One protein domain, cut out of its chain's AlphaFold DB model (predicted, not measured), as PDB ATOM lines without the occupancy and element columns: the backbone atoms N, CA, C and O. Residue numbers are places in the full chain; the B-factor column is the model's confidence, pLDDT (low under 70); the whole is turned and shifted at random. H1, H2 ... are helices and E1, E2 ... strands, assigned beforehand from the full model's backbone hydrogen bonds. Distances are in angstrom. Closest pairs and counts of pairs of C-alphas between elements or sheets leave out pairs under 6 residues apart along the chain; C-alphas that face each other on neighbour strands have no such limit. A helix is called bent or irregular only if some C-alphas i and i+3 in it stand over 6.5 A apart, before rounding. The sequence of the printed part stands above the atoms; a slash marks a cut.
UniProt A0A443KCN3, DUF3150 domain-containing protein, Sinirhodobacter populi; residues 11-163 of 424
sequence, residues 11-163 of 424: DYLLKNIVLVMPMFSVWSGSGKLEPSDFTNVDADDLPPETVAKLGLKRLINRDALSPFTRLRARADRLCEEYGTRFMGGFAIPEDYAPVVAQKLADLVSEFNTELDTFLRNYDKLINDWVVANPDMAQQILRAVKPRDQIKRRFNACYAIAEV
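AT A GLANCE: This is residues 11 to 163 of the 424 residues of the protein "DUF3150 domain-containing protein" of Sinirhodobacter populi (UniProt A0A443KCN3). The domain is a long, narrow slab: a strongly twisted sheet, E4 E5 E1 E6, has two long helices, H2 and H3a, side by side over one face, running opposite ways along its strands. At one end of the slab the bent helix H3 turns into H3b, which folds back with H4 as a helical hairpin; beside H4 lies the small strand hairpin E2 E3, whose strands are joined by a wide loop, residues 33 to 55, while the short H1 is at the other end. The printed part has 153 residues, with five named helices and six named strands in the order H1 E1 E2 E3 H2 E4 E5 H3 H4 H5 E6; the class is mixed, helices and strands. In the larger sheet E5, E1 and E6 are antiparallel neighbours and E4 meets E5 only at a point. The whole is loose, with a radius of gyration of the C-alphas of 20.7 A, and elongated, spanning 67 by 38 by 22 A.

IN THESE COORDINATES: H1, residues 11 to 15, begins at C-alpha 11 at (9.679, 6.717, 93.648). E1, residues 17 to 25, is the longest strand, 25.6 A from first to last C-alpha. E2 is residues 30 to 32 and E3 residues 56 to 58. H2, residues 62 to 82, measures 30.7 A; it has a kink of 29 degrees near residue 69 and is irregular, with C-alphas 64 and 67 at 7.3 A. E4 is residues 84 to 86 and E5, 13.2 A long, residues 89 to 93. H3, residues 94 to 132, was assigned as one helix by its hydrogen bonds but is bent, with C-alphas 120 and 123 at 7.9 A. Its arms are H3a, residues 94 to 120, 39.5 A long, and H3b, residues 123 to 132, 14.2 A. H3a is itself irregular, with C-alphas 95 and 98 at 7.2 A; it ends at C-alpha 120 at (-2.799, 11.205, 141.349). H4, residues 134 to 143, measures 14.9 A and is irregular, with C-alphas 135 and 138 at 8.0 A. H5 is residues 147 to 151. E6, residues 155 to 162, is 23.0 A long and ends at C-alpha 162 at (4.426, 9.808, 103.411).

HOW THE PARTS SIT: In the larger sheet E4 and E6 are the edge strands. E1 and E6 are antiparallel, with N 21 and O 159 at 2.9 A, within hydrogen-bond range. E5 and E1 are antiparallel, with N 20 and O 90 at 2.8 A, also within range. H1 only grazes this sheet, with residues 13 to 15. H2 and H3a are on the same face, at heights of 10.0 A and 8.8 A over the sheet. H2 lies over E5 and E1, H3a over E1 and E6. H2 and H3a touch at a shallow tilt of 5 degrees, opposite ways; their closest C-alphas are those of Ala 75 and Leu 104, 6.5 A. H3a and H3b stand at a steep tilt of 66 degrees. H3b and H4, a helical hairpin, touch at a shallow tilt of 31 degrees, opposite ways, with the C-alphas of Val 130 and Ala 137 closest at 4.9 A. E2 and E3 form an antiparallel hairpin, with N 31 and O 57 at 2.8 A, within range; the closest C-alphas of E2 and H4 are those of Gly 31 and Ala 143, 6.4 A. H3a, with residues 115 to 119 alone, only just touches H5, with 3 pairs of C-alphas within 8 A; the closest are those of Leu 119 and Arg 147, 6.6 A. In H1, H3b and H5 every O i to N i+4 pair is within hydrogen-bond range; H2 has 14 of 17, H3a 21 of 23 and H4 3 of 6.

THE WHOLE: The C-alphas farthest apart are those of Tyr 12 and Asn 40, 67.2 A. The printed part has no cut. E2 to E3 is the one long link; the others are tight. Mean pLDDT of the printed part is 93.1, and no printed residue is under 70.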
ATOM      1  N   ASP A  11      11.080   6.327  93.461       79.50
ATOM      2  CA  ASP A  11       9.679   6.717  93.648       79.50
ATOM      3  C   ASP A  11       8.794   5.514  93.995       79.50
ATOM      4  O   ASP A  11       7.919   5.607  94.852       79.50
ATOM      5  N   TYR A  12       9.029   4.364  93.356       84.00
ATOM      6  CA  TYR A  12       8.325   3.127  93.685       84.00
ATOM      7  C   TYR A  12       8.640   2.647  95.108       84.00
ATOM      8  O   TYR A  12       7.729   2.265  95.836       84.00
ATOM      9  N   LEU A  13       9.909   2.662  95.527       86.69
ATOM     10  CA  LEU A  13      10.292   2.210  96.867       86.69
ATOM     11  C   LEU A  13       9.673   3.077  97.965       86.69
ATOM     12  O   LEU A  13       9.142   2.539  98.931       86.69
ATOM     13  N   LEU A  14       9.719   4.399  97.798       85.69
ATOM     14  CA  LEU A  14       9.212   5.341  98.792       85.69
ATOM     15  C   LEU A  14       7.687   5.317  98.901       85.69
ATOM     16  O   LEU A  14       7.170   5.422 100.003       85.69
ATOM     17  N   LYS A  15       6.970   5.081  97.796       88.88
ATOM     18  CA  LYS A  15       5.505   4.917  97.811       88.88
ATOM     19  C   LYS A  15       5.018   3.667  98.538       88.88
ATOM     20  O   LYS A  15       3.857   3.611  98.915       88.88
ATOM     21  N   ASN A  16       5.872   2.659  98.694       91.88
ATOM     22  CA  ASN A  16       5.515   1.422  99.389       91.88
ATOM     23  C   ASN A  16       5.820   1.481 100.890       91.88
ATOM     24  O   ASN A  16       5.666   0.468 101.576       91.88
ATOM     25  N   ILE A  17       6.264   2.631 101.409       94.75
ATOM     26  CA  ILE A  17       6.540   2.829 102.830       94.75
ATOM     27  C   ILE A  17       5.931   4.126 103.360       94.75
ATOM     28  O   ILE A  17       5.856   5.137 102.670       94.75
ATOM     29  N   VAL A  18       5.641   4.126 104.655       96.38
ATOM     30  CA  VAL A  18       5.425   5.334 105.454       96.38
ATOM     31  C   VAL A  18       6.512   5.483 106.495       96.38
ATOM     32  O   VAL A  18       7.034   4.506 107.040       96.38
ATOM     33  N   LEU A  19       6.831   6.734 106.806       97.19
ATOM     34  CA  LEU A  19       7.678   7.084 107.928       97.19
ATOM     35  C   LEU A  19       6.823   7.205 109.189       97.19
ATOM     36  O   LEU A  19       5.974   8.088 109.297       97.19
ATOM     37  N   VAL A  20       7.095   6.349 110.167       98.19
ATOM     38  CA  VAL A  20       6.460   6.378 111.485       98.19
ATOM     39  C   VAL A  20       7.459   6.861 112.531       98.19
ATOM     40  O   VAL A  20       8.558   6.320 112.667       98.19
ATOM     41  N   MET A  21       7.072   7.886 113.286       97.62
ATOM     42  CA  MET A  21       7.895   8.520 114.316       97.62
ATOM     43  C   MET A  21       7.171   8.488 115.667       97.62
ATOM     44  O   MET A  21       6.334   9.357 115.926       97.62
ATOM     45  N   PRO A  22       7.463   7.511 116.547       97.31
ATOM     46  CA  PRO A  22       6.976   7.538 117.922       97.31
ATOM     47  C   PRO A  22       7.705   8.628 118.721       97.31
ATOM     48  O   PRO A  22       8.934   8.699 118.741       97.31
ATOM     49  N   MET A  23       6.949   9.481 119.411       96.50
ATOM     50  CA  MET A  23       7.459  10.634 120.155       96.50
ATOM     51  C   MET A  23       7.035  10.538 121.622       96.50
ATOM     52  O   MET A  23       5.963  10.991 122.021       96.50
ATOM     53  N   PHE A  24       7.907   9.940 122.436       96.50
ATOM     54  CA  PHE A  24       7.687   9.746 123.869       96.50
ATOM     55  C   PHE A  24       8.685  10.573 124.684       96.50
ATOM     56  O   PHE A  24       9.895  10.331 124.640       96.50
ATOM     57  N   SER A  25       8.170  11.517 125.466       95.75
ATOM     58  CA  SER A  25       8.922  12.300 126.448       95.75
ATOM     59  C   SER A  25       8.513  11.880 127.854       95.75
ATOM     60  O   SER A  25       7.326  11.767 128.159       95.75
ATOM     61  N   VAL A  26       9.499  11.649 128.716       95.88
ATOM     62  CA  VAL A  26       9.300  11.234 130.106       95.88
ATOM     63  C   VAL A  26      10.129  12.161 130.978       95.88
ATOM     64  O   VAL A  26      11.318  12.359 130.720       95.88
ATOM     65  N   TRP A  27       9.516  12.732 132.012       95.50
ATOM     66  CA  TRP A  27      10.255  13.514 132.993       95.50
ATOM     67  C   TRP A  27      11.320  12.646 133.674       95.50
ATOM     68  O   TRP A  27      11.053  11.510 134.050       95.50
ATOM     69  N   SER A  28      12.520  13.189 133.878       91.56
ATOM     70  CA  SER A  28      13.651  12.450 134.454       91.56
ATOM     71  C   SER A  28      13.504  12.118 135.942       91.56
ATOM     72  O   SER A  28      14.317  11.363 136.472       91.56
ATOM     73  N   GLY A  29      12.512  12.690 136.632       93.50
ATOM     74  CA  GLY A  29      12.371  12.538 138.081       93.50
ATOM     75  C   GLY A  29      13.371  13.367 138.886       93.50
ATOM     76  O   GLY A  29      13.502  13.153 140.089       93.50
ATOM     77  N   SER A  30      14.086  14.292 138.238       92.25
ATOM     78  CA  SER A  30      15.223  15.005 138.826       92.25
ATOM     79  C   SER A  30      15.087  16.526 138.727       92.25
ATOM     80  O   SER A  30      14.423  17.052 137.829       92.25
ATOM     81  N   GLY A  31      15.754  17.226 139.644       88.81
ATOM     82  CA  GLY A  31      15.952  18.675 139.659       88.81
ATOM     83  C   GLY A  31      17.439  19.034 139.664       88.81
ATOM     84  O   GLY A  31      18.278  18.184 139.960       88.81
ATOM     85  N   LYS A  32      17.773  20.286 139.322       89.12
ATOM     86  CA  LYS A  32      19.151  20.805 139.407       89.12
ATOM     87  C   LYS A  32      19.611  20.775 140.867       89.12
ATOM     88  O   LYS A  32      18.812  21.071 141.753       89.12
ATOM     89  N   LEU A  33      20.863  20.390 141.094       87.88
ATOM     90  CA  LEU A  33      21.502  20.554 142.395       87.88
ATOM     91  C   LEU A  33      21.934  22.016 142.555       87.88
ATOM     92  O   LEU A  33      22.576  22.567 141.658       87.88
ATOM     93  N   GLU A  34      21.569  22.643 143.665       85.94
ATOM     94  CA  GLU A  34      21.903  24.038 143.955       85.94
ATOM     95  C   GLU A  34      22.973  24.123 145.053       85.94
ATOM     96  O   GLU A  34      23.028  23.241 145.907       85.94
ATOM     97  N   PRO A  35      23.806  25.182 145.087       84.12
ATOM     98  CA  PRO A  35      24.774  25.391 146.168       84.12
ATOM     99  C   PRO A  35      24.141  25.329 147.566       84.12
ATOM    100  O   PRO A  35      24.720  24.785 148.497       84.12
ATOM    101  N   SER A  36      22.902  25.809 147.697       82.00
ATOM    102  CA  SER A  36      22.129  25.768 148.942       82.00
ATOM    103  C   SER A  36      21.666  24.371 149.369       82.00
ATOM    104  O   SER A  36      21.055  24.239 150.428       82.00
ATOM    105  N   ASP A  37      21.882  23.342 148.544       83.00
ATOM    106  CA  ASP A  37      21.579  21.958 148.908       83.00
ATOM    107  C   ASP A  37      22.659  21.340 149.807       83.00
ATOM    108  O   ASP A  37      22.382  20.352 150.492       83.00
ATOM    109  N   PHE A  38      23.866  21.915 149.832       81.44
ATOM    110  CA  PHE A  38      24.981  21.432 150.639       81.44
ATOM    111  C   PHE A  38      24.935  22.033 152.045       81.44
ATOM    112  O   PHE A  38      24.976  23.245 152.220       81.44
ATOM    113  N   THR A  39      24.860  21.175 153.062       75.50
ATOM    114  CA  THR A  39      24.768  21.605 154.469       75.50
ATOM    115  C   THR A  39      26.136  21.785 155.137       75.50
ATOM    116  O   THR A  39      26.232  22.491 156.133       75.50
ATOM    117  N   ASN A  40      27.185  21.146 154.602       77.12
ATOM    118  CA  ASN A  40      28.529  21.075 155.202       77.12
ATOM    119  C   ASN A  40      29.635  21.613 154.277       77.12
ATOM    120  O   ASN A  40      30.802  21.268 154.451       77.12
ATOM    121  N   VAL A  41      29.268  22.379 153.251       77.31
ATOM    122  CA  VAL A  41      30.203  22.985 152.297       77.31
ATOM    123  C   VAL A  41      29.776  24.432 152.115       77.31
ATOM    124  O   VAL A  41      28.600  24.680 151.837       77.31
ATOM    125  N   ASP A  42      30.706  25.369 152.278       78.12
ATOM    126  CA  ASP A  42      30.434  26.773 151.996       78.12
ATOM    127  C   ASP A  42      30.231  26.950 150.487       78.12
ATOM    128  O   ASP A  42      30.947  26.378 149.667       78.12
ATOM    129  N   ALA A  43      29.227  27.736 150.096       71.56
ATOM    130  CA  ALA A  43      28.890  27.913 148.682       71.56
ATOM    131  C   ALA A  43      30.057  28.491 147.856       71.56
ATOM    132  O   ALA A  43      30.135  28.226 146.658       71.56
ATOM    133  N   ASP A  44      30.963  29.228 148.504       77.12
ATOM    134  CA  ASP A  44      32.162  29.818 147.901       77.12
ATOM    135  C   ASP A  44      33.287  28.791 147.660       77.12
ATOM    136  O   ASP A  44      34.154  29.023 146.817       77.12
ATOM    137  N   ASP A  45      33.250  27.640 148.344       82.06
ATOM    138  CA  ASP A  45      34.186  26.526 148.133       82.06
ATOM    139  C   ASP A  45      33.763  25.624 146.963       82.06
ATOM    140  O   ASP A  45      34.528  24.766 146.505       82.06
ATOM    141  N   LEU A  46      32.540  25.798 146.456       83.06
ATOM    142  CA  LEU A  46      32.080  25.079 145.278       83.06
ATOM    143  C   LEU A  46      32.715  25.679 144.016       83.06
ATOM    144  O   LEU A  46      32.778  26.901 143.859       83.06
ATOM    145  N   PRO A  47      33.160  24.837 143.066       81.50
ATOM    146  CA  PRO A  47      33.713  25.326 141.814       81.50
ATOM    147  C   PRO A  47      32.682  26.195 141.072       81.50
ATOM    148  O   PRO A  47      31.495  25.852 141.046       81.50
ATOM    149  N   PRO A  48      33.113  27.296 140.426       83.88
ATOM    150  CA  PRO A  48      32.203  28.166 139.689       83.88
ATOM    151  C   PRO A  48      31.545  27.406 138.528       83.88
ATOM    152  O   PRO A  48      32.146  26.505 137.941       83.88
ATOM    153  N   GLU A  49      30.327  27.806 138.140       82.06
ATOM    154  CA  GLU A  49      29.533  27.106 137.109       82.06
ATOM    155  C   GLU A  49      30.223  27.067 135.729       82.06
ATOM    156  O   GLU A  49      29.959  26.179 134.918       82.06
ATOM    157  N   THR A  50      31.153  27.995 135.476       85.25
ATOM    158  CA  THR A  50      32.013  28.004 134.281       85.25
ATOM    159  C   THR A  50      33.002  26.840 134.241       85.25
ATOM    160  O   THR A  50      33.429  26.445 133.159       85.25
ATOM    161  N   VAL A  51      33.364  26.294 135.403       86.56
ATOM    162  CA  VAL A  51      34.346  25.216 135.561       86.56
ATOM    163  C   VAL A  51      33.653  23.874 135.800       86.56
ATOM    164  O   VAL A  51      34.087  22.869 135.241       86.56
ATOM    165  N   ALA A  52      32.566  23.831 136.582       83.00
ATOM    166  CA  ALA A  52      31.850  22.586 136.865       83.00
ATOM    167  C   ALA A  52      30.349  22.786 137.122       83.00
ATOM    168  O   ALA A  52      29.919  23.751 137.748       83.00
ATOM    169  N   LYS A  53      29.537  21.815 136.686       85.75
ATOM    170  CA  LYS A  53      28.101  21.746 137.003       85.75
ATOM    171  C   LYS A  53      27.879  20.806 138.185       85.75
ATOM    172  O   LYS A  53      28.323  19.665 138.144       85.75
ATOM    173  N   LEU A  54      27.106  21.251 139.175       84.62
ATOM    174  CA  LEU A  54      26.781  20.483 140.390       84.62
ATOM    175  C   LEU A  54      25.939  19.218 140.134       84.62
ATOM    176  O   LEU A  54      25.835  18.346 140.989       84.62
ATOM    177  N   GLY A  55      25.336  19.104 138.950       87.44
ATOM    178  CA  GLY A  55      24.569  17.929 138.547       87.44
ATOM    179  C   GLY A  55      23.094  18.002 138.942       87.44
ATOM    180  O   GLY A  55      22.448  19.048 138.823       87.44
ATOM    181  N   LEU A  56      22.535  16.853 139.328       90.81
ATOM    182  CA  LEU A  56      21.099  16.649 139.517       90.81
ATOM    183  C   LEU A  56      20.812  15.914 140.834       90.81
ATOM    184  O   LEU A  56      21.478  14.933 141.151       90.81
ATOM    185  N   LYS A  57      19.746  16.316 141.534       91.50
ATOM    186  CA  LYS A  57      19.119  15.547 142.623       91.50
ATOM    187  C   LYS A  57      17.864  14.844 142.136       91.50
ATOM    188  O   LYS A  57      17.091  15.406 141.360       91.50
ATOM    189  N   ARG A  58      17.629  13.628 142.625       94.19
ATOM    190  CA  ARG A  58      16.386  12.887 142.374       94.19
ATOM    191  C   ARG A  58      15.297  13.377 143.318       94.19
ATOM    192  O   ARG A  58      15.507  13.429 144.527       94.19
ATOM    193  N   LEU A  59      14.143  13.709 142.754       94.56
ATOM    194  CA  LEU A  59      12.979  14.199 143.492       94.56
ATOM    195  C   LEU A  59      11.973  13.087 143.808       94.56
ATOM    196  O   LEU A  59      11.147  13.248 144.698       94.56
ATOM    197  N   ILE A  60      12.047  11.972 143.083       95.38
ATOM    198  CA  ILE A  60      11.243  10.768 143.296       95.38
ATOM    199  C   ILE A  60      12.107   9.522 143.089       95.38
ATOM    200  O   ILE A  60      13.165   9.581 142.452       95.38
ATOM    201  N   ASN A  61      11.618   8.373 143.557       94.50
ATOM    202  CA  ASN A  61      12.211   7.093 143.189       94.50
ATOM    203  C   ASN A  61      12.099   6.874 141.664       94.50
ATOM    204  O   ASN A  61      11.027   7.026 141.076       94.50
ATOM    205  N   ARG A  62      13.206   6.467 141.029       90.56
ATOM    206  CA  ARG A  62      13.283   6.133 139.600       90.56
ATOM    207  C   ARG A  62      12.301   5.029 139.199       90.56
ATOM    208  O   ARG A  62      11.800   5.055 138.076       90.56
ATOM    209  N   ASP A  63      12.005   4.091 140.093       93.94
ATOM    210  CA  ASP A  63      11.121   2.958 139.795       93.94
ATOM    211  C   ASP A  63       9.698   3.406 139.448       93.94
ATOM    212  O   ASP A  63       9.042   2.782 138.609       93.94
ATOM    213  N   ALA A  64       9.259   4.549 139.988       94.75
ATOM    214  CA  ALA A  64       7.970   5.157 139.665       94.75
ATOM    215  C   ALA A  64       7.863   5.604 138.195       94.75
ATOM    216  O   ALA A  64       6.761   5.779 137.684       94.75
ATOM    217  N   LEU A  65       8.994   5.771 137.498       96.31
ATOM    218  CA  LEU A  65       9.044   6.148 136.082       96.31
ATOM    219  C   LEU A  65       9.215   4.945 135.141       96.31
ATOM    220  O   LEU A  65       9.153   5.098 133.918       96.31
ATOM    221  N   SER A  66       9.424   3.743 135.686       96.00
ATOM    222  CA  SER A  66       9.632   2.521 134.902       96.00
ATOM    223  C   SER A  66       8.468   2.139 133.968       96.00
ATOM    224  O   SER A  66       8.753   1.646 132.869       96.00
ATOM    225  N   PRO A  67       7.179   2.396 134.291       97.00
ATOM    226  CA  PRO A  67       6.089   2.101 133.361       97.00
ATOM    227  C   PRO A  67       6.215   2.889 132.048       97.00
ATOM    228  O   PRO A  67       6.054   2.317 130.967       97.00
ATOM    229  N   PHE A  68       6.600   4.166 132.123       97.31
ATOM    230  CA  PHE A  68       6.747   5.046 130.958       97.31
ATOM    231  C   PHE A  68       7.929   4.655 130.071       97.31
ATOM    232  O   PHE A  68       7.804   4.621 128.845       97.31
ATOM    233  N   THR A  69       9.079   4.319 130.666       94.81
ATOM    234  CA  THR A  69      10.249   3.866 129.894       94.81
ATOM    235  C   THR A  69       9.974   2.528 129.209       94.81
ATOM    236  O   THR A  69      10.361   2.336 128.056       94.81
ATOM    237  N   ARG A  70       9.222   1.631 129.862       97.00
ATOM    238  CA  ARG A  70       8.753   0.376 129.262       97.00
ATOM    239  C   ARG A  70       7.771   0.611 128.113       97.00
ATOM    240  O   ARG A  70       7.863  -0.085 127.107       97.00
ATOM    241  N   LEU A  71       6.842   1.558 128.244       97.88
ATOM    242  CA  LEU A  71       5.910   1.943 127.176       97.88
ATOM    243  C   LEU A  71       6.635   2.497 125.949       97.88
ATOM    244  O   LEU A  71       6.406   2.012 124.844       97.88
ATOM    245  N   ARG A  72       7.581   3.419 126.154       96.38
ATOM    246  CA  ARG A  72       8.438   3.937 125.081       96.38
ATOM    247  C   ARG A  72       9.198   2.813 124.373       96.38
ATOM    248  O   ARG A  72       9.131   2.698 123.156       96.38
ATOM    249  N   ALA A  73       9.847   1.931 125.135       97.06
ATOM    250  CA  ALA A  73      10.566   0.795 124.564       97.06
ATOM    251  C   ALA A  73       9.640  -0.182 123.815       97.06
ATOM    252  O   ALA A  73      10.062  -0.794 122.837       97.06
ATOM    253  N   ARG A  74       8.385  -0.351 124.257       97.81
ATOM    254  CA  ARG A  74       7.376  -1.139 123.529       97.81
ATOM    255  C   ARG A  74       6.995  -0.483 122.203       97.81
ATOM    256  O   ARG A  74       6.911  -1.203 121.217       97.81
ATOM    257  N   ALA A  75       6.819   0.839 122.164       97.75
ATOM    258  CA  ALA A  75       6.533   1.568 120.927       97.75
ATOM    259  C   ALA A  75       7.683   1.448 119.912       97.75
ATOM    260  O   ALA A  75       7.442   1.125 118.750       97.75
ATOM    261  N   ASP A  76       8.933   1.608 120.364       96.44
ATOM    262  CA  ASP A  76      10.114   1.441 119.507       96.44
ATOM    263  C   ASP A  76      10.215   0.008 118.960       96.44
ATOM    264  O   ASP A  76      10.412  -0.196 117.763       96.44
ATOM    265  N   ARG A  77      10.022  -1.002 119.821       95.69
ATOM    266  CA  ARG A  77      10.042  -2.418 119.413       95.69
ATOM    267  C   ARG A  77       8.926  -2.759 118.437       95.69
ATOM    268  O   ARG A  77       9.175  -3.504 117.499       95.69
ATOM    269  N   LEU A  78       7.728  -2.223 118.652       97.00
ATOM    270  CA  LEU A  78       6.600  -2.400 117.745       97.00
ATOM    271  C   LEU A  78       6.947  -1.869 116.349       97.00
ATOM    272  O   LEU A  78       6.757  -2.570 115.358       97.00
ATOM    273  N   CYS A  79       7.504  -0.660 116.264       96.94
ATOM    274  CA  CYS A  79       7.905  -0.091 114.981       96.94
ATOM    275  C   CYS A  79       9.049  -0.892 114.335       96.94
ATOM    276  O   CYS A  79       9.048  -1.096 113.127       96.94
ATOM    277  N   GLU A  80       9.996  -1.405 115.124       94.38
ATOM    278  CA  GLU A  80      11.107  -2.235 114.635       94.38
ATOM    279  C   GLU A  80      10.677  -3.658 114.217       94.38
ATOM    280  O   GLU A  80      11.324  -4.296 113.381       94.38
ATOM    281  N   GLU A  81       9.575  -4.169 114.764       93.44
ATOM    282  CA  GLU A  81       8.988  -5.455 114.381       93.44
ATOM    283  C   GLU A  81       8.352  -5.391 112.986       93.44
ATOM    284  O   GLU A  81       8.558  -6.287 112.163       93.44
ATOM    285  N   TYR A  82       7.595  -4.327 112.709       95.12
ATOM    286  CA  TYR A  82       6.893  -4.140 111.435       95.12
ATOM    287  C   TYR A  82       7.730  -3.421 110.374       95.12
ATOM    288  O   TYR A  82       7.534  -3.664 109.187       95.12
ATOM    289  N   GLY A  83       8.676  -2.585 110.794       95.25
ATOM    290  CA  GLY A  83       9.466  -1.718 109.930       95.25
ATOM    291  C   GLY A  83      10.974  -1.845 110.125       95.25
ATOM    292  O   GLY A  83      11.468  -2.761 110.777       95.25
ATOM    293  N   THR A  84      11.735  -0.909 109.572       95.38
ATOM    294  CA  THR A  84      13.180  -0.764 109.816       95.38
ATOM    295  C   THR A  84      13.531   0.689 110.109       95.38
ATOM    296  O   THR A  84      12.754   1.580 109.781       95.38
ATOM    297  N   ARG A  85      14.678   0.954 110.740       94.94
ATOM    298  CA  ARG A  85      15.105   2.333 111.029       94.94
ATOM    299  C   ARG A  85      15.312   3.100 109.728       94.94
ATOM    300  O   ARG A  85      15.982   2.607 108.828       94.94
ATOM    301  N   PHE A  86      14.752   4.301 109.643       94.19
ATOM    302  CA  PHE A  86      14.812   5.118 108.436       94.19
ATOM    303  C   PHE A  86      14.546   6.590 108.764       94.19
ATOM    304  O   PHE A  86      13.607   6.890 109.493       94.19
ATOM    305  N   MET A  87      15.382   7.507 108.263       90.31
ATOM    306  CA  MET A  87      15.222   8.968 108.422       90.31
ATOM    307  C   MET A  87      14.915   9.443 109.862       90.31
ATOM    308  O   MET A  87      14.145  10.371 110.078       90.31
ATOM    309  N   GLY A  88      15.510   8.804 110.876       91.00
ATOM    310  CA  GLY A  88      15.277   9.148 112.287       91.00
ATOM    311  C   GLY A  88      13.981   8.595 112.898       91.00
ATOM    312  O   GLY A  88      13.787   8.745 114.102       91.00
ATOM    313  N   GLY A  89      13.151   7.911 112.112       95.50
ATOM    314  CA  GLY A  89      12.007   7.118 112.554       95.50
ATOM    315  C   GLY A  89      12.101   5.682 112.040       95.50
ATOM    316  O   GLY A  89      13.185   5.086 112.008       95.50
ATOM    317  N   PHE A  90      10.958   5.134 111.633       97.38
ATOM    318  CA  PHE A  90      10.840   3.788 111.089       97.38
ATOM    319  C   PHE A  90      10.123   3.810 109.740       97.38
ATOM    320  O   PHE A  90       9.029   4.354 109.638       97.38
ATOM    321  N   ALA A  91      10.717   3.189 108.726       96.56
ATOM    322  CA  ALA A  91      10.035   2.876 107.479       96.56
ATOM    323  C   ALA A  91       9.189   1.625 107.692       96.56
ATOM    324  O   ALA A  91       9.730   0.559 108.008       96.56
ATOM    325  N   ILE A  92       7.880   1.758 107.530       97.00
ATOM    326  CA  ILE A  92       6.911   0.670 107.657       97.00
ATOM    327  C   ILE A  92       6.239   0.490 106.299       97.00
ATOM    328  O   ILE A  92       5.846   1.498 105.719       97.00
ATOM    329  N   PRO A  93       6.103  -0.742 105.779       95.88
ATOM    330  CA  PRO A  93       5.391  -0.950 104.527       95.88
ATOM    331  C   PRO A  93       3.944  -0.452 104.619       95.88
ATOM    332  O   PRO A  93       3.290  -0.677 105.642       95.88
ATOM    333  N   GLU A  94       3.459   0.189 103.556       94.56
ATOM    334  CA  GLU A  94       2.152   0.869 103.500       94.56
ATOM    335  C   GLU A  94       1.003  -0.016 104.009       94.56
ATOM    336  O   GLU A  94       0.238   0.380 104.889       94.56
ATOM    337  N   ASP A  95       0.961  -1.274 103.563       94.56
ATOM    338  CA  ASP A  95      -0.074  -2.253 103.928       94.56
ATOM    339  C   ASP A  95      -0.183  -2.511 105.444       94.56
ATOM    340  O   ASP A  95      -1.224  -2.935 105.949       94.56
ATOM    341  N   TYR A  96       0.897  -2.264 106.192       95.75
ATOM    342  CA  TYR A  96       0.969  -2.487 107.636       95.75
ATOM    343  C   TYR A  96       0.836  -1.198 108.451       95.75
ATOM    344  O   TYR A  96       0.703  -1.273 109.678       95.75
ATOM    345  N   ALA A  97       0.824  -0.029 107.806       96.00
ATOM    346  CA  ALA A  97       0.674   1.257 108.476       96.00
ATOM    347  C   ALA A  97      -0.590   1.334 109.353       96.00
ATOM    348  O   ALA A  97      -0.455   1.725 110.518       96.00
ATOM    349  N   PRO A  98      -1.787   0.884 108.908       97.00
ATOM    350  CA  PRO A  98      -2.995   0.942 109.736       97.00
ATOM    351  C   PRO A  98      -2.887   0.088 111.007       97.00
ATOM    352  O   PRO A  98      -3.310   0.501 112.087       97.00
ATOM    353  N   VAL A  99      -2.267  -1.092 110.897       96.81
ATOM    354  CA  VAL A  99      -2.071  -2.009 112.030       96.81
ATOM    355  C   VAL A  99      -1.126  -1.396 113.060       96.81
ATOM    356  O   VAL A  99      -1.382  -1.474 114.265       96.81
ATOM    357  N   VAL A 100      -0.033  -0.779 112.606       97.81
ATOM    358  CA  VAL A 100       0.929  -0.132 113.504       97.81
ATOM    359  C   VAL A 100       0.336   1.126 114.132       97.81
ATOM    360  O   VAL A 100       0.504   1.321 115.334       97.81
ATOM    361  N   ALA A 101      -0.403   1.933 113.367       98.12
ATOM    362  CA  ALA A 101      -1.087   3.124 113.866       98.12
ATOM    363  C   ALA A 101      -2.043   2.784 115.019       98.12
ATOM    364  O   ALA A 101      -1.970   3.405 116.079       98.12
ATOM    365  N   GLN A 102      -2.871   1.745 114.856       98.38
ATOM    366  CA  GLN A 102      -3.784   1.302 115.910       98.38
ATOM    367  C   GLN A 102      -3.027   0.860 117.168       98.38
ATOM    368  O   GLN A 102      -3.314   1.330 118.266       98.38
ATOM    369  N   LYS A 103      -2.002   0.015 117.018       98.38
ATOM    370  CA  LYS A 103      -1.202  -0.458 118.158       98.38
ATOM    371  C   LYS A 103      -0.444   0.676 118.863       98.38
ATOM    372  O   LYS A 103      -0.276   0.636 120.081       98.38
ATOM    373  N   LEU A 104       0.019   1.689 118.128       98.44
ATOM    374  CA  LEU A 104       0.621   2.890 118.712       98.44
ATOM    375  C   LEU A 104      -0.416   3.746 119.443       98.44
ATOM    376  O   LEU A 104      -0.109   4.256 120.519       98.44
ATOM    377  N   ALA A 105      -1.635   3.876 118.909       98.38
ATOM    378  CA  ALA A 105      -2.732   4.564 119.586       98.38
ATOM    379  C   ALA A 105      -3.065   3.904 120.933       98.38
ATOM    380  O   ALA A 105      -3.190   4.603 121.941       98.38
ATOM    381  N   ASP A 106      -3.100   2.571 120.976       98.38
ATOM    382  CA  ASP A 106      -3.321   1.817 122.212       98.38
ATOM    383  C   ASP A 106      -2.205   2.087 123.241       98.38
ATOM    384  O   ASP A 106      -2.483   2.351 124.412       98.38
ATOM    385  N   LEU A 107      -0.938   2.111 122.805       98.31
ATOM    386  CA  LEU A 107       0.206   2.437 123.670       98.31
ATOM    387  C   LEU A 107       0.179   3.887 124.174       98.31
ATOM    388  O   LEU A 107       0.555   4.140 125.320       98.31
ATOM    389  N   VAL A 108      -0.258   4.841 123.348       98.44
ATOM    390  CA  VAL A 108      -0.455   6.241 123.759       98.44
ATOM    391  C   VAL A 108      -1.567   6.338 124.806       98.44
ATOM    392  O   VAL A 108      -1.404   7.024 125.815       98.44
ATOM    393  N   SER A 109      -2.673   5.615 124.619       98.38
ATOM    394  CA  SER A 109      -3.762   5.549 125.599       98.38
ATOM    395  C   SER A 109      -3.304   4.937 126.931       98.38
ATOM    396  O   SER A 109      -3.572   5.493 128.001       98.38
ATOM    397  N   GLU A 110      -2.550   3.833 126.883       98.31
ATOM    398  CA  GLU A 110      -1.955   3.204 128.069       98.31
ATOM    399  C   GLU A 110      -1.008   4.182 128.788       98.31
ATOM    400  O   GLU A 110      -1.087   4.346 130.003       98.31
ATOM    401  N   PHE A 111      -0.175   4.917 128.042       98.50
ATOM    402  CA  PHE A 111       0.712   5.938 128.601       98.50
ATOM    403  C   PHE A 111      -0.041   7.056 129.318       98.50
ATOM    404  O   PHE A 111       0.340   7.434 130.425       98.50
ATOM    405  N   ASN A 112      -1.107   7.582 128.716       97.88
ATOM    406  CA  ASN A 112      -1.909   8.638 129.334       97.88
ATOM    407  C   ASN A 112      -2.612   8.140 130.607       97.88
ATOM    408  O   ASN A 112      -2.649   8.851 131.609       97.88
ATOM    409  N   THR A 113      -3.069   6.887 130.612       98.25
ATOM    410  CA  THR A 113      -3.665   6.246 131.797       98.25
ATOM    411  C   THR A 113      -2.652   6.100 132.941       98.25
ATOM    412  O   THR A 113      -2.953   6.395 134.104       98.25
ATOM    413  N   GLU A 114      -1.425   5.680 132.623       98.06
ATOM    414  CA  GLU A 114      -0.323   5.618 133.588       98.06
ATOM    415  C   GLU A 114       0.073   7.017 134.081       98.06
ATOM    416  O   GLU A 114       0.337   7.201 135.270       98.06
ATOM    417  N   LEU A 115       0.046   8.031 133.210       97.94
ATOM    418  CA  LEU A 115       0.336   9.417 133.576       97.94
ATOM    419  C   LEU A 115      -0.694   9.964 134.567       97.94
ATOM    420  O   LEU A 115      -0.315  10.545 135.585       97.94
ATOM    421  N   ASP A 116      -1.983   9.733 134.329       97.75
ATOM    422  CA  ASP A 116      -3.041  10.141 135.255       97.75
ATOM    423  C   ASP A 116      -2.925   9.414 136.602       97.75
ATOM    424  O   ASP A 116      -3.174   9.986 137.666       97.75
ATOM    425  N   THR A 117      -2.499   8.151 136.594       97.62
ATOM    426  CA  THR A 117      -2.237   7.380 137.818       97.62
ATOM    427  C   THR A 117      -1.018   7.901 138.576       97.62
ATOM    428  O   THR A 117      -1.080   8.087 139.793       97.62
ATOM    429  N   PHE A 118       0.067   8.207 137.870       97.81
ATOM    430  CA  PHE A 118       1.265   8.814 138.438       97.81
ATOM    431  C   PHE A 118       0.961  10.180 139.066       97.81
ATOM    432  O   PHE A 118       1.328  10.419 140.213       97.81
ATOM    433  N   LEU A 119       0.231  11.055 138.365       97.25
ATOM    434  CA  LEU A 119      -0.103  12.398 138.851       97.25
ATOM    435  C   LEU A 119      -1.034  12.378 140.069       97.25
ATOM    436  O   LEU A 119      -0.881  13.213 140.961       97.25
ATOM    437  N   ARG A 120      -1.967  11.417 140.148       97.38
ATOM    438  CA  ARG A 120      -2.799  11.205 141.349       97.38
ATOM    439  C   ARG A 120      -1.964  10.830 142.571       97.38
ATOM    440  O   ARG A 120      -2.275  11.273 143.673       97.38
ATOM    441  N   ASN A 121      -0.900  10.058 142.365       96.88
ATOM    442  CA  ASN A 121      -0.014   9.572 143.422       96.88
ATOM    443  C   ASN A 121       1.232  10.449 143.640       96.88
ATOM    444  O   ASN A 121       2.049  10.123 144.497       96.88
ATOM    445  N   TYR A 122       1.392  11.548 142.896       96.69
ATOM    446  CA  TYR A 122       2.635  12.325 142.838       96.69
ATOM    447  C   TYR A 122       3.129  12.788 144.213       96.69
ATOM    448  O   TYR A 122       4.262  12.496 144.588       96.69
ATOM    449  N   ASP A 123       2.267  13.433 145.001       95.56
ATOM    450  CA  ASP A 123       2.657  13.951 146.318       95.56
ATOM    451  C   ASP A 123       3.025  12.815 147.283       95.56
ATOM    452  O   ASP A 123       3.960  12.942 148.072       95.56
ATOM    453  N   LYS A 124       2.335  11.670 147.187       96.62
ATOM    454  CA  LYS A 124       2.673  10.473 147.965       96.62
ATOM    455  C   LYS A 124       4.054   9.945 147.575       96.62
ATOM    456  O   LYS A 124       4.852   9.663 148.457       96.62
ATOM    457  N   LEU A 125       4.352   9.853 146.278       96.69
ATOM    458  CA  LEU A 125       5.654   9.389 145.783       96.69
ATOM    459  C   LEU A 125       6.807  10.276 146.267       96.69
ATOM    460  O   LEU A 125       7.880   9.763 146.578       96.69
ATOM    461  N   ILE A 126       6.590  11.590 146.352       96.12
ATOM    462  CA  ILE A 126       7.568  12.523 146.926       96.12
ATOM    463  C   ILE A 126       7.719  12.286 148.422       96.12
ATOM    464  O   ILE A 126       8.842  12.169 148.895       96.12
ATOM    465  N   ASN A 127       6.615  12.211 149.168       96.38
ATOM    466  CA  ASN A 127       6.664  12.006 150.614       96.38
ATOM    467  C   ASN A 127       7.366  10.692 150.971       96.38
ATOM    468  O   ASN A 127       8.239  10.687 151.832       96.38
ATOM    469  N   ASP A 128       7.055   9.607 150.261       96.75
ATOM    470  CA  ASP A 128       7.728   8.317 150.417       96.75
ATOM    471  C   ASP A 128       9.241   8.453 150.141       96.75
ATOM    472  O   ASP A 128      10.067   7.911 150.876       96.75
ATOM    473  N   TRP A 129       9.622   9.226 149.114       96.56
ATOM    474  CA  TRP A 129      11.026   9.492 148.785       96.56
ATOM    475  C   TRP A 129      11.737  10.353 149.838       96.56
ATOM    476  O   TRP A 129      12.892  10.091 150.162       96.56
ATOM    477  N   VAL A 130      11.049  11.341 150.409       96.31
ATOM    478  CA  VAL A 130      11.551  12.199 151.492       96.31
ATOM    479  C   VAL A 130      11.762  11.396 152.774       96.31
ATOM    480  O   VAL A 130      12.810  11.516 153.400       96.31
ATOM    481  N   VAL A 131      10.809  10.532 153.141       96.62
ATOM    482  CA  VAL A 131      10.923   9.646 154.313       96.62
ATOM    483  C   VAL A 131      12.096   8.676 154.161       96.62
ATOM    484  O   VAL A 131      12.808   8.422 155.128       96.62
ATOM    485  N   ALA A 132      12.331   8.169 152.950       96.00
ATOM    486  CA  ALA A 132      13.465   7.295 152.663       96.00
ATOM    487  C   ALA A 132      14.825   8.023 152.641       96.00
ATOM    488  O   ALA A 132      15.857   7.363 152.732       96.00
ATOM    489  N   ASN A 133      14.843   9.355 152.513       94.50
ATOM    490  CA  ASN A 133      16.061  10.163 152.388       94.50
ATOM    491  C   ASN A 133      16.016  11.380 153.337       94.50
ATOM    492  O   ASN A 133      15.966  12.523 152.866       94.50
ATOM    493  N   PRO A 134      16.029  11.163 154.668       93.38
ATOM    494  CA  PRO A 134      15.819  12.225 155.654       93.38
ATOM    495  C   PRO A 134      16.864  13.348 155.566       93.38
ATOM    496  O   PRO A 134      16.508  14.518 155.706       93.38
ATOM    497  N   ASP A 135      18.118  13.020 155.248       90.31
ATOM    498  CA  ASP A 135      19.227  13.985 155.174       90.31
ATOM    499  C   ASP A 135      19.047  15.032 154.060       90.31
ATOM    500  O   ASP A 135      19.563  16.145 154.152       90.31
ATOM    501  N   MET A 136      18.287  14.686 153.015       88.69
ATOM    502  CA  MET A 136      18.022  15.531 151.842       88.69
ATOM    503  C   MET A 136      16.558  15.990 151.771       88.69
ATOM    504  O   MET A 136      16.121  16.542 150.757       88.69
ATOM    505  N   ALA A 137      15.775  15.754 152.828       91.25
ATOM    506  CA  ALA A 137      14.335  15.988 152.854       91.25
ATOM    507  C   ALA A 137      13.962  17.425 152.462       91.25
ATOM    508  O   ALA A 137      13.119  17.647 151.590       91.25
ATOM    509  N   GLN A 138      14.616  18.418 153.072       90.00
ATOM    510  CA  GLN A 138      14.324  19.828 152.805       90.00
ATOM    511  C   GLN A 138      14.717  20.234 151.379       90.00
ATOM    512  O   GLN A 138      13.976  20.958 150.713       90.00
ATOM    513  N   GLN A 139      15.854  19.741 150.895       90.88
ATOM    514  CA  GLN A 139      16.395  19.998 149.563       90.88
ATOM    515  C   GLN A 139      15.492  19.420 148.470       90.88
ATOM    516  O   GLN A 139      15.299  20.055 147.429       90.88
ATOM    517  N   ILE A 140      14.925  18.231 148.704       91.75
ATOM    518  CA  ILE A 140      13.948  17.599 147.814       91.75
ATOM    519  C   ILE A 140      12.670  18.437 147.784       91.75
ATOM    520  O   ILE A 140      12.255  18.847 146.702       91.75
ATOM    521  N   LEU A 141      12.093  18.755 148.951       91.88
ATOM    522  CA  LEU A 141      10.831  19.498 149.061       91.88
ATOM    523  C   LEU A 141      10.897  20.885 148.406       91.88
ATOM    524  O   LEU A 141       9.959  21.271 147.712       91.88
ATOM    525  N   ARG A 142      12.015  21.611 148.554       90.50
ATOM    526  CA  ARG A 142      12.228  22.918 147.899       90.50
ATOM    527  C   ARG A 142      12.232  22.838 146.371       90.50
ATOM    528  O   ARG A 142      11.886  23.810 145.712       90.50
ATOM    529  N   ALA A 143      12.627  21.698 145.806       91.25
ATOM    530  CA  ALA A 143      12.740  21.503 144.363       91.25
ATOM    531  C   ALA A 143      11.499  20.868 143.714       91.25
ATOM    532  O   ALA A 143      11.455  20.727 142.486       91.25
ATOM    533  N   VAL A 144      10.495  20.484 144.508       92.12
ATOM    534  CA  VAL A 144       9.229  19.937 144.007       92.12
ATOM    535  C   VAL A 144       8.519  20.976 143.148       92.12
ATOM    536  O   VAL A 144       8.390  22.141 143.519       92.12
ATOM    537  N   LYS A 145       8.020  20.541 141.988       92.81
ATOM    538  CA  LYS A 145       7.244  21.393 141.083       92.81
ATOM    539  C   LYS A 145       5.759  21.042 141.156       92.81
ATOM    540  O   LYS A 145       5.428  19.882 141.395       92.81
ATOM    541  N   PRO A 146       4.856  22.003 140.889       93.94
ATOM    542  CA  PRO A 146       3.429  21.724 140.806       93.94
ATOM    543  C   PRO A 146       3.111  20.631 139.780       93.94
ATOM    544  O   PRO A 146       3.745  20.556 138.722       93.94
ATOM    545  N   ARG A 147       2.074  19.833 140.063       94.56
ATOM    546  CA  ARG A 147       1.639  18.704 139.222       94.56
ATOM    547  C   ARG A 147       1.431  19.098 137.758       94.56
ATOM    548  O   ARG A 147       1.867  18.366 136.877       94.56
ATOM    549  N   ASP A 148       0.870  20.277 137.481       94.25
ATOM    550  CA  ASP A 148       0.651  20.758 136.107       94.25
ATOM    551  C   ASP A 148       1.956  21.020 135.345       94.25
ATOM    552  O   ASP A 148       2.051  20.749 134.146       94.25
ATOM    553  N   GLN A 149       2.993  21.511 136.033       94.38
ATOM    554  CA  GLN A 149       4.311  21.688 135.422       94.38
ATOM    555  C   GLN A 149       4.971  20.342 135.133       94.38
ATOM    556  O   GLN A 149       5.645  20.203 134.115       94.38
ATOM    557  N   ILE A 150       4.777  19.357 136.014       95.38
ATOM    558  CA  ILE A 150       5.283  17.996 135.825       95.38
ATOM    559  C   ILE A 150       4.546  17.304 134.683       95.38
ATOM    560  O   ILE A 150       5.205  16.742 133.816       95.38
ATOM    561  N   LYS A 151       3.216  17.423 134.601       96.12
ATOM    562  CA  LYS A 151       2.401  16.860 133.515       96.12
ATOM    563  C   LYS A 151       2.925  17.267 132.136       96.12
ATOM    564  O   LYS A 151       3.106  16.409 131.284       96.12
ATOM    565  N   ARG A 152       3.272  18.547 131.943       96.06
ATOM    566  CA  ARG A 152       3.830  19.077 130.679       96.06
ATOM    567  C   ARG A 152       5.195  18.493 130.289       96.06
ATOM    568  O   ARG A 152       5.636  18.681 129.160       96.06
ATOM    569  N   ARG A 153       5.901  17.832 131.212       95.69
ATOM    570  CA  ARG A 153       7.186  17.161 130.941       95.69
ATOM    571  C   ARG A 153       7.002  15.749 130.381       95.69
ATOM    572  O   ARG A 153       7.986  15.154 129.947       95.69
ATOM    573  N   PHE A 154       5.776  15.233 130.386       97.25
ATOM    574  CA  PHE A 154       5.419  13.972 129.756       97.25
ATOM    575  C   PHE A 154       4.716  14.243 128.429       97.25
ATOM    576  O   PHE A 154       3.911  15.164 128.317       97.25
ATOM    577  N   ASN A 155       5.028  13.437 127.423       96.88
ATOM    578  CA  ASN A 155       4.342  13.452 126.140       96.88
ATOM    579  C   ASN A 155       4.353  12.040 125.554       96.88
ATOM    580  O   ASN A 155       5.374  11.358 125.636       96.88
ATOM    581  N   ALA A 156       3.250  11.634 124.939       97.88
ATOM    582  CA  ALA A 156       3.168  10.428 124.134       97.88
ATOM    583  C   ALA A 156       2.298  10.725 122.916       97.88
ATOM    584  O   ALA A 156       1.086  10.896 123.023       97.88
ATOM    585  N   CYS A 157       2.932  10.796 121.757       97.25
ATOM    586  CA  CYS A 157       2.257  10.897 120.475       97.25
ATOM    587  C   CYS A 157       3.066  10.155 119.410       97.25
ATOM    588  O   CYS A 157       4.150   9.628 119.673       97.25
ATOM    589  N   TYR A 158       2.527  10.083 118.202       98.00
ATOM    590  CA  TYR A 158       3.244   9.575 117.046       98.00
ATOM    591  C   TYR A 158       2.837  10.367 115.806       98.00
ATOM    592  O   TYR A 158       1.735  10.909 115.741       98.00
ATOM    593  N   ALA A 159       3.739  10.425 114.835       97.31
ATOM    594  CA  ALA A 159       3.470  10.967 113.512       97.31
ATOM    595  C   ALA A 159       3.641   9.865 112.465       97.31
ATOM    596  O   ALA A 159       4.535   9.024 112.585       97.31
ATOM    597  N   ILE A 160       2.782   9.887 111.449       96.88
ATOM    598  CA  ILE A 160       2.882   9.050 110.254       96.88
ATOM    599  C   ILE A 160       2.933  10.006 109.071       96.88
ATOM    600  O   ILE A 160       2.083  10.889 108.962       96.88
ATOM    601  N   ALA A 161       3.954   9.867 108.236       95.56
ATOM    602  CA  ALA A 161       4.170  10.727 107.086       95.56
ATOM    603  C   ALA A 161       4.521   9.897 105.852       95.56
ATOM    604  O   ALA A 161       5.311   8.954 105.927       95.56
ATOM    605  N   GLU A 162       3.972  10.292 104.710       92.69
ATOM    606  CA  GLU A 162       4.426   9.808 103.411       92.69
ATOM    607  C   GLU A 162       5.779  10.437 103.067       92.69
ATOM    608  O   GLU A 162       6.021  11.620 103.329       92.69
ATOM    609  N   VAL A 163       6.663   9.650 102.457       88.06
ATOM    610  CA  VAL A 163       7.980  10.127 102.029       88.06
ATOM    611  C   VAL A 163       7.954  10.333 100.526       88.06
ATOM    612  O   VAL A 163       7.815   9.386  99.762       88.06
TER     613      VAL A 163